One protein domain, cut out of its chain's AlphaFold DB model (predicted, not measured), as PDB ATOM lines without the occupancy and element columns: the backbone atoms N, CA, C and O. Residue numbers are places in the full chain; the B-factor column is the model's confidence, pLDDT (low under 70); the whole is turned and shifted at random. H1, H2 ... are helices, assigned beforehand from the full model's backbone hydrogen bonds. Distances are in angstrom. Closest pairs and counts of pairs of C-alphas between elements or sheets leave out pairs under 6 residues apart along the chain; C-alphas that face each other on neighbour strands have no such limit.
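AT A GLANCE: This is residues 165 to 201 and 210 to 216 of the 230 residues of an uncharacterized protein of Gymnopilus dilepis (UniProt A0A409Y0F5). Three short helices, H1, H2 and H3, make a loose, open triangle, in which H1 and H2 each come near H3 through few close C-alphas while H1 and H2 are apart and joined by a short link, and a fourth helix, H4, packs across H3 on the side away from H1 and H2. H1 and H4 lie at the two ends of the longest axis. The printed part has 44 residues, with four named helices in the order H1, H2, H3, H4 and no named strand; the class is all helix. It is compact, with a radius of gyration of the C-alphas of 10.5 A, and only just elongated, spanning 32 by 21 by 15 A.

HOW THE PARTS SIT: H1, residues 165 to 173, is apart from H2, residues 180 to 183. H1 is close to but not clearly touching H3, residues 188 to 197: their closest C-alphas, of Lys 165 and Ile 194, are 5.9 A apart, and their lines are about perpendicular at 83 degrees. H2 is also close to but not clearly touching H3, with the closest C-alphas, of Leu 182 and Pro 188, 7.3 A apart. H3 and H4, residues 210 to 216, touch, with the closest C-alphas, of Ala 189 and Ala 216, 4.7 A apart. Their lines are only just about perpendicular, at 72 degrees. H4 is apart from H1 and H2. In H1, H3 and H4 every O i to N i+4 pair is within hydrogen-bond range; H2 is too short for such a pair.

IN THESE COORDINATES: H1 begins at C-alpha 165, (17.707, -44.651, 28.929), and is 12.2 A long. H2 is 5.1 A long. H3, the longest helix by residues, is 14.1 A long and begins at C-alpha 188, (4.526, -43.240, 33.474). H4 is 9.8 A long and ends at C-alpha 216, (9.556, -40.674, 39.892).

THE WHOLE: The two C-alphas farthest apart, of Trp 174 and Asp 211, are 31.7 A apart. Residues 202 to 209 are not printed, and C-alphas 201 and 210 across the cut are 18.0 A apart. Of the links that are printed whole, H1 to H2 is short and H2 to H3 is tight. The mean pLDDT of the printed part is 93.9, and no printed residue is under 70.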
ATOM      1  N   LYS A 165      17.330 -45.866  29.680       95.75
ATOM      2  CA  LYS A 165      17.707 -44.651  28.929       95.75
ATOM      3  C   LYS A 165      18.325 -44.999  27.576       95.75
ATOM      4  O   LYS A 165      17.943 -44.389  26.581       95.75
ATOM      5  N   HIS A 166      19.238 -45.970  27.527       97.56
ATOM      6  CA  HIS A 166      19.855 -46.413  26.273       97.56
ATOM      7  C   HIS A 166      18.810 -46.968  25.298       97.56
ATOM      8  O   HIS A 166      18.740 -46.513  24.161       97.56
ATOM      9  N   ILE A 167      17.916 -47.839  25.775       96.31
ATOM     10  CA  ILE A 167      16.837 -48.411  24.956       96.31
ATOM     11  C   ILE A 167      15.905 -47.319  24.410       96.31
ATOM     12  O   ILE A 167      15.525 -47.348  23.240       96.31
ATOM     13  N   VAL A 168      15.527 -46.337  25.237       96.19
ATOM     14  CA  VAL A 168      14.678 -45.218  24.796       96.19
ATOM     15  C   VAL A 168      15.374 -44.396  23.710       96.19
ATOM     16  O   VAL A 168      14.726 -44.036  22.728       96.19
ATOM     17  N   LEU A 169      16.676 -44.130  23.845       97.62
ATOM     18  CA  LEU A 169      17.452 -43.420  22.825       97.62
ATOM     19  C   LEU A 169      17.551 -44.210  21.517       97.62
ATOM     20  O   LEU A 169      17.359 -43.621  20.454       97.62
ATOM     21  N   ASP A 170      17.779 -45.522  21.581       97.56
ATOM     22  CA  ASP A 170      17.843 -46.385  20.397       97.56
ATOM     23  C   ASP A 170      16.509 -46.392  19.640       97.56
ATOM     24  O   ASP A 170      16.470 -46.207  18.422       97.56
ATOM     25  N   LEU A 171      15.394 -46.520  20.365       96.56
ATOM     26  CA  LEU A 171      14.054 -46.508  19.775       96.56
ATOM     27  C   LEU A 171      13.727 -45.156  19.130       96.56
ATOM     28  O   LEU A 171      13.204 -45.115  18.015       96.56
ATOM     29  N   LEU A 172      14.090 -44.047  19.778       96.31
ATOM     30  CA  LEU A 172      13.961 -42.714  19.181       96.31
ATOM     31  C   LEU A 172      14.860 -42.558  17.944       96.31
ATOM     32  O   LEU A 172      14.435 -41.967  16.951       96.31
ATOM     33  N   GLY A 173      16.065 -43.135  17.964       96.69
ATOM     34  CA  GLY A 173      16.984 -43.178  16.826       96.69
ATOM     35  C   GLY A 173      16.441 -43.961  15.627       96.69
ATOM     36  O   GLY A 173      16.760 -43.637  14.484       96.69
ATOM     37  N   TRP A 174      15.565 -44.941  15.860       97.75
ATOM     38  CA  TRP A 174      14.848 -45.680  14.812       97.75
ATOM     39  C   TRP A 174      13.573 -44.978  14.320       97.75
ATOM     40  O   TRP A 174      12.865 -45.514  13.468       97.75
ATOM     41  N   GLY A 175      13.269 -43.781  14.831       97.25
ATOM     42  CA  GLY A 175      12.072 -43.025  14.467       97.25
ATOM     43  C   GLY A 175      10.796 -43.508  15.161       97.25
ATOM     44  O   GLY A 175       9.699 -43.178  14.707       97.25
ATOM     45  N   VAL A 176      10.908 -44.281  16.247       97.56
ATOM     46  CA  VAL A 176       9.749 -44.663  17.060       97.56
ATOM     47  C   VAL A 176       9.236 -43.422  17.802       97.56
ATOM     48  O   VAL A 176      10.011 -42.763  18.495       97.56
ATOM     49  N   PRO A 177       7.943 -43.073  17.681       96.56
ATOM     50  CA  PRO A 177       7.382 -41.901  18.342       96.56
ATOM     51  C   PRO A 177       7.328 -42.089  19.863       96.56
ATOM     52  O   PRO A 177       7.095 -43.192  20.359       96.56
ATOM     53  N   SER A 178       7.496 -41.007  20.624       94.81
ATOM     54  CA  SER A 178       7.535 -41.076  22.091       94.81
ATOM     55  C   SER A 178       6.192 -41.482  22.715       94.81
ATOM     56  O   SER A 178       6.142 -42.019  23.822       94.81
ATOM     57  N   GLU A 179       5.088 -41.314  21.992       95.31
ATOM     58  CA  GLU A 179       3.761 -41.799  22.363       95.31
ATOM     59  C   GLU A 179       3.695 -43.333  22.418       95.31
ATOM     60  O   GLU A 179       2.897 -43.889  23.178       95.31
ATOM     61  N   TYR A 180       4.547 -44.028  21.658       94.94
ATOM     62  CA  TYR A 180       4.568 -45.488  21.610       94.94
ATOM     63  C   TYR A 180       4.931 -46.104  22.966       94.94
ATOM     64  O   TYR A 180       4.359 -47.122  23.361       94.94
ATOM     65  N   PHE A 181       5.792 -45.445  23.744       93.94
ATOM     66  CA  PHE A 181       6.191 -45.909  25.074       93.94
ATOM     67  C   PHE A 181       5.004 -46.045  26.036       93.94
ATOM     68  O   PHE A 181       4.954 -46.976  26.840       93.94
ATOM     69  N   LEU A 182       4.010 -45.160  25.912       91.50
ATOM     70  CA  LEU A 182       2.774 -45.235  26.691       91.50
ATOM     71  C   LEU A 182       1.894 -46.403  26.243       91.50
ATOM     72  O   LEU A 182       1.279 -47.061  27.078       91.50
ATOM     73  N   THR A 183       1.852 -46.689  24.939       91.50
ATOM     74  CA  THR A 183       1.045 -47.796  24.401       91.50
ATOM     75  C   THR A 183       1.603 -49.173  24.744       91.50
ATOM     76  O   THR A 183       0.831 -50.102  24.953       91.50
ATOM     77  N   VAL A 184       2.928 -49.298  24.863       91.00
ATOM     78  CA  VAL A 184       3.604 -50.541  25.274       91.00
ATOM     79  C   VAL A 184       3.441 -50.809  26.777       91.00
ATOM     80  O   VAL A 184       3.703 -51.915  27.241       91.00
ATOM     81  N   GLY A 185       2.956 -49.827  27.543       88.69
ATOM     82  CA  GLY A 185       2.719 -49.973  28.977       88.69
ATOM     83  C   GLY A 185       3.955 -49.698  29.832       88.69
ATOM     84  O   GLY A 185       4.055 -50.214  30.944       88.69
ATOM     85  N   ILE A 186       4.896 -48.877  29.350       89.81
ATOM     86  CA  ILE A 186       5.980 -48.385  30.204       89.81
ATOM     87  C   ILE A 186       5.372 -47.531  31.323       89.81
ATOM     88  O   ILE A 186       4.513 -46.680  31.078       89.81
ATOM     89  N   SER A 187       5.831 -47.754  32.560       90.44
ATOM     90  CA  SER A 187       5.360 -46.999  33.722       90.44
ATOM     91  C   SER A 187       5.516 -45.490  33.488       90.44
ATOM     92  O   SER A 187       6.625 -45.033  33.192       90.44
ATOM     93  N   PRO A 188       4.453 -44.684  33.669       92.31
ATOM     94  CA  PRO A 188       4.526 -43.240  33.474       92.31
ATOM     95  C   PRO A 188       5.602 -42.568  34.338       92.31
ATOM     96  O   PRO A 188       6.279 -41.656  33.875       92.31
ATOM     97  N   ALA A 189       5.821 -43.048  35.566       92.31
ATOM     98  CA  ALA A 189       6.876 -42.530  36.439       92.31
ATOM     99  C   ALA A 189       8.284 -42.783  35.862       92.31
ATOM    100  O   ALA A 189       9.134 -41.894  35.909       92.31
ATOM    101  N   ALA A 190       8.504 -43.954  35.250       92.12
ATOM    102  CA  ALA A 190       9.761 -44.288  34.573       92.12
ATOM    103  C   ALA A 190       9.982 -43.400  33.362       92.12
ATOM    104  O   ALA A 190      11.043 -42.798  33.218       92.12
ATOM    105  N   LEU A 191       8.946 -43.266  32.536       93.94
ATOM    106  CA  LEU A 191       9.008 -42.456  31.334       93.94
ATOM    107  C   LEU A 191       9.302 -40.991  31.673       93.94
ATOM    108  O   LEU A 191      10.191 -40.395  31.075       93.94
ATOM    109  N   TYR A 192       8.627 -40.440  32.687       94.75
ATOM    110  CA  TYR A 192       8.892 -39.089  33.178       94.75
ATOM    111  C   TYR A 192      10.338 -38.923  33.644       94.75
ATOM    112  O   TYR A 192      10.998 -37.963  33.245       94.75
ATOM    113  N   ARG A 193      10.853 -39.859  34.451       93.62
ATOM    114  CA  ARG A 193      12.232 -39.801  34.946       93.62
ATOM    115  C   ARG A 193      13.242 -39.856  33.800       93.62
ATOM    116  O   ARG A 193      14.125 -39.009  33.757       93.62
ATOM    117  N   ILE A 194      13.094 -40.808  32.880       95.00
ATOM    118  CA  ILE A 194      14.000 -41.009  31.739       95.00
ATOM    119  C   ILE A 194      14.000 -39.784  30.822       95.00
ATOM    120  O   ILE A 194      15.062 -39.274  30.485       95.00
ATOM    121  N   PHE A 195      12.823 -39.272  30.453       95.88
ATOM    122  CA  PHE A 195      12.717 -38.110  29.568       95.88
ATOM    123  C   PHE A 195      13.274 -36.844  30.217       95.88
ATOM    124  O   PHE A 195      13.950 -36.071  29.547       95.88
ATOM    125  N   THR A 196      13.036 -36.651  31.518       94.94
ATOM    126  CA  THR A 196      13.595 -35.511  32.258       94.94
ATOM    127  C   THR A 196      15.118 -35.594  32.319       94.94
ATOM    128  O   THR A 196      15.792 -34.604  32.062       94.94
ATOM    129  N   ASP A 197      15.666 -36.772  32.609       94.81
ATOM    130  CA  ASP A 197      17.112 -36.980  32.726       94.81
ATOM    131  C   ASP A 197      17.843 -36.792  31.385       94.81
ATOM    132  O   ASP A 197      18.916 -36.200  31.326       94.81
ATOM    133  N   LEU A 198      17.210 -37.215  30.288       96.06
ATOM    134  CA  LEU A 198      17.712 -37.035  28.926       96.06
ATOM    135  C   LEU A 198      17.374 -35.658  28.318       96.06
ATOM    136  O   LEU A 198      17.713 -35.411  27.162       96.06
ATOM    137  N   ASN A 199      16.707 -34.764  29.059       96.12
ATOM    138  CA  ASN A 199      16.192 -33.476  28.567       96.12
ATOM    139  C   ASN A 199      15.339 -33.595  27.286       96.12
ATOM    140  O   ASN A 199      15.360 -32.728  26.409       96.12
ATOM    141  N   LEU A 200      14.573 -34.678  27.168       96.12
ATOM    142  CA  LEU A 200      13.671 -34.927  26.050       96.12
ATOM    143  C   LEU A 200      12.294 -34.318  26.310       96.12
ATOM    144  O   LEU A 200      11.787 -34.277  27.433       96.12
ATOM    145  N   ARG A 201      11.636 -33.886  25.233       96.06
ATOM    146  CA  ARG A 201      10.258 -33.395  25.305       96.06
ATOM    147  C   ARG A 201       9.303 -34.556  25.599       96.06
ATOM    148  O   ARG A 201       9.260 -35.526  24.845       96.06
ATOM    149  N   GLU A 210       1.355 -34.389  40.274       91.44
ATOM    150  CA  GLU A 210       2.301 -34.246  41.396       91.44
ATOM    151  C   GLU A 210       2.635 -35.594  42.060       91.44
ATOM    152  O   GLU A 210       3.795 -35.858  42.382       91.44
ATOM    153  N   ASP A 211       1.669 -36.512  42.156       90.00
ATOM    154  CA  ASP A 211       1.900 -37.876  42.655       90.00
ATOM    155  C   ASP A 211       2.887 -38.659  41.780       90.00
ATOM    156  O   ASP A 211       3.727 -39.420  42.271       90.00
ATOM    157  N   LEU A 212       2.817 -38.448  40.462       90.62
ATOM    158  CA  LEU A 212       3.699 -39.082  39.489       90.62
ATOM    159  C   LEU A 212       5.114 -38.526  39.599       90.62
ATOM    160  O   LEU A 212       6.067 -39.304  39.616       90.62
ATOM    161  N   LYS A 213       5.255 -37.200  39.724       89.25
ATOM    162  CA  LYS A 213       6.551 -36.564  39.979       89.25
ATOM    163  C   LYS A 213       7.166 -37.129  41.254       89.25
ATOM    164  O   LYS A 213       8.287 -37.624  41.223       89.25
ATOM    165  N   THR A 214       6.407 -37.135  42.346       88.69
ATOM    166  CA  THR A 214       6.845 -37.661  43.648       88.69
ATOM    167  C   THR A 214       7.301 -39.116  43.534       88.69
ATOM    168  O   THR A 214       8.373 -39.477  44.018       88.69
ATOM    169  N   SER A 215       6.538 -39.942  42.818       87.31
ATOM    170  CA  SER A 215       6.881 -41.345  42.569       87.31
ATOM    171  C   SER A 215       8.159 -41.501  41.740       87.31
ATOM    172  O   SER A 215       8.982 -42.356  42.050       87.31
ATOM    173  N   ALA A 216       8.360 -40.660  40.726       87.50
ATOM    174  CA  ALA A 216       9.556 -40.674  39.892       87.50
ATOM    175  C   ALA A 216      10.814 -40.217  40.652       87.50
ATOM    176  O   ALA A 216      11.898 -40.760  40.438       87.50
TER     177      ALA A 216